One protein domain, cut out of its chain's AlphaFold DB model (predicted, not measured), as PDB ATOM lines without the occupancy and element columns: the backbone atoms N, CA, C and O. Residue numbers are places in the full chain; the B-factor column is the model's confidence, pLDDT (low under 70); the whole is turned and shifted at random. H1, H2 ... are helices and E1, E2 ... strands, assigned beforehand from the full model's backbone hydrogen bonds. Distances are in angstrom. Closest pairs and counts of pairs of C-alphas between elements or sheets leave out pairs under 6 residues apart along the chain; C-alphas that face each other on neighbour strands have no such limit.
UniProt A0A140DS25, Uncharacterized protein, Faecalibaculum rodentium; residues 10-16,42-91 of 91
ATOM      1  N   TYR A  10      54.797 -13.201  85.119       93.38
ATOM      2  CA  TYR A  10      53.889 -13.423  83.998       93.38
ATOM      3  C   TYR A  10      54.282 -12.545  82.815       93.38
ATOM      4  O   TYR A  10      54.396 -11.326  82.942       93.38
ATOM      5  N   VAL A  11      54.456 -13.167  81.654       94.06
ATOM      6  CA  VAL A  11      54.617 -12.485  80.371       94.06
ATOM      7  C   VAL A  11      53.335 -12.691  79.582       94.06
ATOM      8  O   VAL A  11      53.029 -13.806  79.162       94.06
ATOM      9  N   ILE A  12      52.576 -11.610  79.403       96.19
ATOM     10  CA  ILE A  12      51.275 -11.640  78.737       96.19
ATOM     11  C   ILE A  12      51.422 -11.037  77.342       96.19
ATOM     12  O   ILE A  12      51.765  -9.865  77.192       96.19
ATOM     13  N   PHE A  13      51.134 -11.837  76.322       95.88
ATOM     14  CA  PHE A  13      50.986 -11.396  74.945       95.88
ATOM     15  C   PHE A  13      49.504 -11.242  74.631       95.88
ATOM     16  O   PHE A  13      48.753 -12.202  74.745       95.88
ATOM     17  N   ILE A  14      49.087 -10.056  74.204       95.81
ATOM     18  CA  ILE A  14      47.758  -9.842  73.622       95.81
ATOM     19  C   ILE A  14      47.953  -9.795  72.110       95.81
ATOM     20  O   ILE A  14      48.692  -8.945  71.611       95.81
ATOM     21  N   VAL A  15      47.347 -10.738  71.395       95.25
ATOM     22  CA  VAL A  15      47.451 -10.855  69.934       95.25
ATOM     23  C   VAL A  15      46.106 -10.544  69.291       95.25
ATOM     24  O   VAL A  15      45.079 -10.852  69.869       95.25
ATOM     25  N   ASP A  16      46.093  -9.942  68.099       95.06
ATOM     26  CA  ASP A  16      44.843  -9.502  67.446       95.06
ATOM     27  C   ASP A  16      43.896 -10.658  67.069       95.06
ATOM     28  O   ASP A  16      42.683 -10.483  67.009       95.06
ATOM     29  N   PHE A  42      60.690 -22.270  86.526       77.62
ATOM     30  CA  PHE A  42      61.445 -21.053  86.822       77.62
ATOM     31  C   PHE A  42      60.563 -19.938  87.405       77.62
ATOM     32  O   PHE A  42      61.042 -18.813  87.535       77.62
ATOM     33  N   GLY A  43      59.293 -20.218  87.724       84.19
ATOM     34  CA  GLY A  43      58.301 -19.198  88.061       84.19
ATOM     35  C   GLY A  43      58.002 -18.268  86.885       84.19
ATOM     36  O   GLY A  43      57.605 -17.133  87.097       84.19
ATOM     37  N   LEU A  44      58.258 -18.688  85.642       86.31
ATOM     38  CA  LEU A  44      58.054 -17.867  84.449       86.31
ATOM     39  C   LEU A  44      56.889 -18.426  83.634       86.31
ATOM     40  O   LEU A  44      57.005 -19.492  83.031       86.31
ATOM     41  N   HIS A  45      55.797 -17.670  83.596       89.31
ATOM     42  CA  HIS A  45      54.528 -18.062  82.992       89.31
ATOM     43  C   HIS A  45      54.268 -17.220  81.750       89.31
ATOM     44  O   HIS A  45      54.272 -15.989  81.812       89.31
ATOM     45  N   PHE A  46      54.034 -17.870  80.616       92.94
ATOM     46  CA  PHE A  46      53.688 -17.187  79.374       92.94
ATOM     47  C   PHE A  46      52.205 -17.351  79.098       92.94
ATOM     48  O   PHE A  46      51.703 -18.469  79.055       92.94
ATOM     49  N   VAL A  47      51.513 -16.239  78.882       95.44
ATOM     50  CA  VAL A  47      50.080 -16.224  78.585       95.44
ATOM     51  C   VAL A  47      49.874 -15.529  77.250       95.44
ATOM     52  O   VAL A  47      50.303 -14.392  77.075       95.44
ATOM     53  N   VAL A  48      49.217 -16.194  76.304       96.25
ATOM     54  CA  VAL A  48      48.778 -15.589  75.042       96.25
ATOM     55  C   VAL A  48      47.271 -15.399  75.110       96.25
ATOM     56  O   VAL A  48      46.522 -16.371  75.155       96.25
ATOM     57  N   VAL A  49      46.833 -14.147  75.139       97.62
ATOM     58  CA  VAL A  49      45.429 -13.741  75.147       97.62
ATOM     59  C   VAL A  49      44.925 -13.646  73.714       97.62
ATOM     60  O   VAL A  49      45.551 -13.000  72.869       97.62
ATOM     61  N   ASN A  50      43.780 -14.273  73.463       97.44
ATOM     62  CA  ASN A  50      43.088 -14.228  72.187       97.44
ATOM     63  C   ASN A  50      42.350 -12.889  72.017       97.44
ATOM     64  O   ASN A  50      41.353 -12.637  72.692       97.44
ATOM     65  N   GLY A  51      42.807 -12.054  71.081       96.38
ATOM     66  CA  GLY A  51      42.178 -10.770  70.753       96.38
ATOM     67  C   GLY A  51      40.767 -10.881  70.191       96.38
ATOM     68  O   GLY A  51      39.976  -9.958  70.342       96.38
ATOM     69  N   GLU A  52      40.399 -12.014  69.594       97.00
ATOM     70  CA  GLU A  52      39.053 -12.243  69.055       97.00
ATOM     71  C   GLU A  52      38.045 -12.669  70.128       97.00
ATOM     72  O   GLU A  52      36.891 -12.952  69.808       97.00
ATOM     73  N   TRP A  53      38.436 -12.702  71.404       97.81
ATOM     74  CA  TRP A  53      37.513 -12.985  72.496       97.81
ATOM     75  C   TRP A  53      36.500 -11.842  72.669       97.81
ATOM     76  O   TRP A  53      36.865 -10.726  73.029       97.81
ATOM     77  N   GLN A  54      35.217 -12.111  72.411       95.25
ATOM     78  CA  GLN A  54      34.136 -11.106  72.400       95.25
ATOM     79  C   GLN A  54      33.034 -11.394  73.436       95.25
ATOM     80  O   GLN A  54      31.915 -10.883  73.333       95.25
ATOM     81  N   GLU A  55      33.319 -12.234  74.432       96.88
ATOM     82  CA  GLU A  55      32.341 -12.562  75.469       96.88
ATOM     83  C   GLU A  55      32.054 -11.373  76.399       96.88
ATOM     84  O   GLU A  55      32.776 -10.380  76.464       96.88
ATOM     85  N   LYS A  56      30.951 -11.450  77.148       95.75
ATOM     86  CA  LYS A  56      30.501 -10.349  78.028       95.75
ATOM     87  C   LYS A  56      31.224 -10.289  79.382       95.75
ATOM     88  O   LYS A  56      30.809  -9.512  80.254       95.75
ATOM     89  N   ASP A  57      32.256 -11.107  79.550       97.38
ATOM     90  CA  ASP A  57      33.111 -11.156  80.731       97.38
ATOM     91  C   ASP A  57      34.148 -10.015  80.746       97.38
ATOM     92  O   ASP A  57      34.161  -9.132  79.883       97.38
ATOM     93  N   GLU A  58      34.983  -9.977  81.783       97.44
ATOM     94  CA  GLU A  58      35.979  -8.916  81.968       97.44
ATOM     95  C   GLU A  58      37.039  -8.907  80.861       97.44
ATOM     96  O   GLU A  58      37.469  -7.830  80.435       97.44
ATOM     97  N   LEU A  59      37.427 -10.086  80.368       96.88
ATOM     98  CA  LEU A  59      38.427 -10.230  79.319       96.88
ATOM     99  C   LEU A  59      37.871  -9.820  77.953       96.88
ATOM    100  O   LEU A  59      38.552  -9.128  77.206       96.88
ATOM    101  N   GLY A  60      36.632 -10.183  77.630       97.62
ATOM    102  CA  GLY A  60      36.005  -9.794  76.370       97.62
ATOM    103  C   GLY A  60      35.732  -8.294  76.316       97.62
ATOM    104  O   GLY A  60      35.954  -7.665  75.285       97.62
ATOM    105  N   ARG A  61      35.400  -7.666  77.453       97.94
ATOM    106  CA  ARG A  61      35.391  -6.193  77.558       97.94
ATOM    107  C   ARG A  61      36.775  -5.590  77.351       97.94
ATOM    108  O   ARG A  61      36.884  -4.533  76.741       97.94
ATOM    109  N   LEU A  62      37.826  -6.244  77.848       97.25
ATOM    110  CA  LEU A  62      39.198  -5.771  77.673       97.25
ATOM    111  C   LEU A  62      39.590  -5.818  76.193       97.25
ATOM    112  O   LEU A  62      40.148  -4.851  75.686       97.25
ATOM    113  N   MET A  63      39.265  -6.905  75.492       97.38
ATOM    114  CA  MET A  63      39.530  -7.025  74.055       97.38
ATOM    115  C   MET A  63      38.693  -6.039  73.235       97.38
ATOM    116  O   MET A  63      39.239  -5.368  72.362       97.38
ATOM    117  N   ALA A  64      37.412  -5.854  73.574       97.00
ATOM    118  CA  ALA A  64      36.567  -4.840  72.947       97.00
ATOM    119  C   ALA A  64      37.165  -3.428  73.074       97.00
ATOM    120  O   ALA A  64      37.178  -2.679  72.097       97.00
ATOM    121  N   ASP A  65      37.721  -3.079  74.237       96.94
ATOM    122  CA  ASP A  65      38.424  -1.807  74.431       96.94
ATOM    123  C   ASP A  65      39.709  -1.712  73.610       96.94
ATOM    124  O   ASP A  65      39.986  -0.665  73.034       96.94
ATOM    125  N   MET A  66      40.490  -2.789  73.521       94.50
ATOM    126  CA  MET A  66      41.717  -2.820  72.712       94.50
ATOM    127  C   MET A  66      41.434  -2.654  71.208       94.50
ATOM    128  O   MET A  66      42.300  -2.172  70.476       94.50
ATOM    129  N   HIS A  67      40.228  -3.006  70.751       94.56
ATOM    130  CA  HIS A  67      39.754  -2.790  69.377       94.56
ATOM    131  C   HIS A  67      39.006  -1.467  69.166       94.56
ATOM    132  O   HIS A  67      38.786  -1.062  68.021       94.56
ATOM    133  N   GLU A  68      38.606  -0.775  70.231       96.12
ATOM    134  CA  GLU A  68      37.866   0.475  70.125       96.12
ATOM    135  C   GLU A  68      38.824   1.648  69.888       96.12
ATOM    136  O   GLU A  68      39.822   1.852  70.572       96.12
ATOM    137  N   SER A  69      38.503   2.479  68.904       94.94
ATOM    138  CA  SER A  69      39.291   3.679  68.624       94.94
ATOM    139  C   SER A  69      38.753   4.893  69.375       94.94
ATOM    140  O   SER A  69      39.471   5.868  69.557       94.94
ATOM    141  N   ASN A  70      37.486   4.901  69.782       96.12
ATOM    142  CA  ASN A  70      36.858   6.006  70.484       96.12
ATOM    143  C   ASN A  70      36.952   5.821  72.011       96.12
ATOM    144  O   ASN A  70      36.217   5.000  72.561       96.12
ATOM    145  N   PRO A  71      37.738   6.645  72.730       96.50
ATOM    146  CA  PRO A  71      37.894   6.509  74.180       96.50
ATOM    147  C   PRO A  71      36.575   6.661  74.951       96.50
ATOM    148  O   PRO A  71      36.433   6.113  76.036       96.50
ATOM    149  N   MET A  72      35.581   7.354  74.388       96.69
ATOM    150  CA  MET A  72      34.267   7.523  75.021       96.69
ATOM    151  C   MET A  72      33.400   6.258  74.986       96.69
ATOM    152  O   MET A  72      32.361   6.222  75.641       96.69
ATOM    153  N   LYS A  73      33.782   5.251  74.194       97.62
ATOM    154  CA  LYS A  73      33.073   3.970  74.079       97.62
ATOM    155  C   LYS A  73      33.748   2.836  74.854       97.62
ATOM    156  O   LYS A  73      33.150   1.772  74.973       97.62
ATOM    157  N   MET A  74      34.952   3.066  75.374       98.00
ATOM    158  CA  MET A  74      35.699   2.069  76.136       98.00
ATOM    159  C   MET A  74      35.090   1.846  77.526       98.00
ATOM    160  O   MET A  74      34.584   2.773  78.162       98.00
ATOM    161  N   HIS A  75      35.169   0.611  78.008       97.75
ATOM    162  CA  HIS A  75      34.703   0.177  79.315       97.75
ATOM    163  C   HIS A  75      35.676   0.547  80.442       97.75
ATOM    164  O   HIS A  75      35.249   1.035  81.490       97.75
ATOM    165  N   TYR A  76      36.976   0.322  80.239       97.69
ATOM    166  CA  TYR A  76      38.034   0.516  81.220       97.69
ATOM    167  C   TYR A  76      38.622   1.931  81.125       97.69
ATOM    168  O   TYR A  76      39.300   2.270  80.147       97.69
ATOM    169  N   PRO A  77      38.469   2.764  82.175       97.56
ATOM    170  CA  PRO A  77      38.901   4.162  82.135       97.56
ATOM    171  C   PRO A  77      40.397   4.362  81.866       97.56
ATOM    172  O   PRO A  77      40.787   5.371  81.285       97.56
ATOM    173  N   VAL A  78      41.246   3.410  82.270       97.06
ATOM    174  CA  VAL A  78      42.698   3.482  82.039       97.06
ATOM    175  C   VAL A  78      43.047   3.405  80.550       97.06
ATOM    176  O   VAL A  78      43.893   4.166  80.079       97.06
ATOM    177  N   LEU A  79      42.351   2.552  79.792       96.50
ATOM    178  CA  LEU A  79      42.535   2.426  78.346       96.50
ATOM    179  C   LEU A  79      41.921   3.618  77.621       96.50
ATOM    180  O   LEU A  79      42.581   4.208  76.768       96.50
ATOM    181  N   ALA A  80      40.727   4.049  78.044       97.69
ATOM    182  CA  ALA A  80      40.088   5.263  77.542       97.69
ATOM    183  C   ALA A  80      41.015   6.477  77.662       97.69
ATOM    184  O   ALA A  80      41.218   7.220  76.699       97.69
ATOM    185  N   ARG A  81      41.635   6.657  78.835       96.69
ATOM    186  CA  ARG A  81      42.568   7.754  79.075       96.69
ATOM    187  C   ARG A  81      43.795   7.651  78.178       96.69
ATOM    188  O   ARG A  81      44.143   8.635  77.532       96.69
ATOM    189  N   ARG A  82      44.412   6.469  78.089       95.19
ATOM    190  CA  ARG A  82      45.602   6.265  77.254       95.19
ATOM    191  C   ARG A  82      45.314   6.486  75.768       95.19
ATOM    192  O   ARG A  82      46.123   7.104  75.086       95.19
ATOM    193  N   CYS A  83      44.168   6.014  75.278       95.12
ATOM    194  CA  CYS A  83      43.710   6.232  73.907       95.12
ATOM    195  C   CYS A  83      43.505   7.725  73.616       95.12
ATOM    196  O   CYS A  83      43.914   8.211  72.564       95.12
ATOM    197  N   LEU A  84      42.920   8.467  74.563       95.31
ATOM    198  CA  LEU A  84      42.776   9.915  74.447       95.31
ATOM    199  C   LEU A  84      44.136  10.618  74.393       95.31
ATOM    200  O   LEU A  84      44.339  11.421  73.489       95.31
ATOM    201  N   ASP A  85      45.050  10.288  75.311       94.31
ATOM    202  CA  ASP A  85      46.384  10.899  75.373       94.31
ATOM    203  C   ASP A  85      47.133  10.713  74.036       94.31
ATOM    204  O   ASP A  85      47.608  11.685  73.453       94.31
ATOM    205  N   LEU A  86      47.126   9.492  73.480       92.19
ATOM    206  CA  LEU A  86      47.763   9.184  72.190       92.19
ATOM    207  C   LEU A  86      47.169   9.968  71.012       92.19
ATOM    208  O   LEU A  86      47.885  10.292  70.075       92.19
ATOM    209  N   LYS A  87      45.872  10.289  71.051       87.19
ATOM    210  CA  LYS A  87      45.215  11.108  70.021       87.19
ATOM    211  C   LYS A  87      45.459  12.603  70.184       87.19
ATOM    212  O   LYS A  87      45.272  13.355  69.231       87.19
ATOM    213  N   THR A  88      45.782  13.059  71.392       85.44
ATOM    214  CA  THR A  88      46.055  14.474  71.663       85.44
ATOM    215  C   THR A  88      47.528  14.840  71.502       85.44
ATOM    216  O   THR A  88      47.803  16.008  71.234       85.44
ATOM    217  N   ASP A  89      48.430  13.859  71.621       71.81
ATOM    218  CA  ASP A  89      49.885  14.009  71.450       71.81
ATOM    219  C   ASP A  89      50.336  14.064  69.971       71.81
ATOM    220  O   ASP A  89      51.504  14.324  69.702       71.81
ATOM    221  N   ASP A  90      49.421  13.921  69.002       56.66
ATOM    222  CA  ASP A  90      49.652  14.171  67.561       56.66
ATOM    223  C   ASP A  90      49.765  15.688  67.217       56.66
ATOM    224  O   ASP A  90      49.371  16.130  66.133       56.66
ATOM    225  N   LYS A  91      50.280  16.517  68.138       48.81
ATOM    226  CA  LYS A  91      50.497  17.966  67.958       48.81
ATOM    227  C   LYS A  91      51.947  18.387  68.140       48.81
ATOM    228  O   LYS A  91      52.556  18.002  69.158       48.81
TER     229      LYS A  91
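This is residues 10 to 16 and 42 to 91 of the 91 residues of an uncharacterized protein of Faecalibaculum rodentium (UniProt A0A140DS25). This is a loose, drawn-out chain of three parts set round a corner: a ribbon of two parallel strands, E1 and E2, at one end, H1 at the corner, and H2 at the other end, with few contacts from part to part. The two helices point nearly the same way, and H2 reaches neither strand. The printed part has 57 residues, with two named strands followed by two named helices along the chain in the order E1, E2, H1, H2; the sheet has the order E1, E2 and is parallel, and the class is mixed, helices and strands. The whole is loose, with a radius of gyration of the C-alphas of 13.4 A, and elongated, spanning 44 by 27 by 18 A.

Begin at the sheet, where E1, residues 10 to 15, and E2, residues 44 to 50, are parallel neighbours with 20 degrees between their directions. Look at C-alphas 12 and 47, which face each other at 4.7 A. Across this pair you will find N 13 and O 47 within hydrogen-bond range at 2.8 A, and N 47 and O 11 at 2.9 A. Next comes H1, residues 58 to 67; it and E2 are near each other, with 5 pairs of C-alphas within 10 A and no pair within 8 A. E1 and H1 are apart. Going on to H2, residues 77 to 88, you will find that it only just touches H1, with 3 pairs of C-alphas within 8 A, and with its residues 79 to 80 alone. The closest C-alphas of the two helices are those of Asp 65 and Leu 79, 7.1 A apart. The helices run the same way at a shallow tilt of 7 degrees. H2 is apart from both E1 and E2. In H1 and H2 every O i to N i+4 pair is within hydrogen-bond range.

Find C-alpha 44 at (58.054, -17.867, 84.449); from there E2 runs 19.7 A to C-alpha 50. Its parallel neighbour E1 starts at C-alpha 10, at (53.889, -13.423, 83.998), and covers 15.7 A to C-alpha 15. H1 runs 14.5 A from C-alpha 58 to C-alpha 67. H2 runs 16.3 A from C-alpha 77 to C-alpha 88, at (46.055, 14.474, 71.663).

The two C-alphas farthest apart are those of Phe 42 and Lys 91, at 44.7 A. Residues 17 to 41 are not printed, and the gap from C-alpha 16 to C-alpha 42 is 28.0 A; the link from E1 to E2 lies across this cut. The links from E2 to H1 and from H1 to H2 are short, with 7 and 9 residues. The mean pLDDT of the printed part is 93.1, and residues 90 to 91, which end the chain, are under 70.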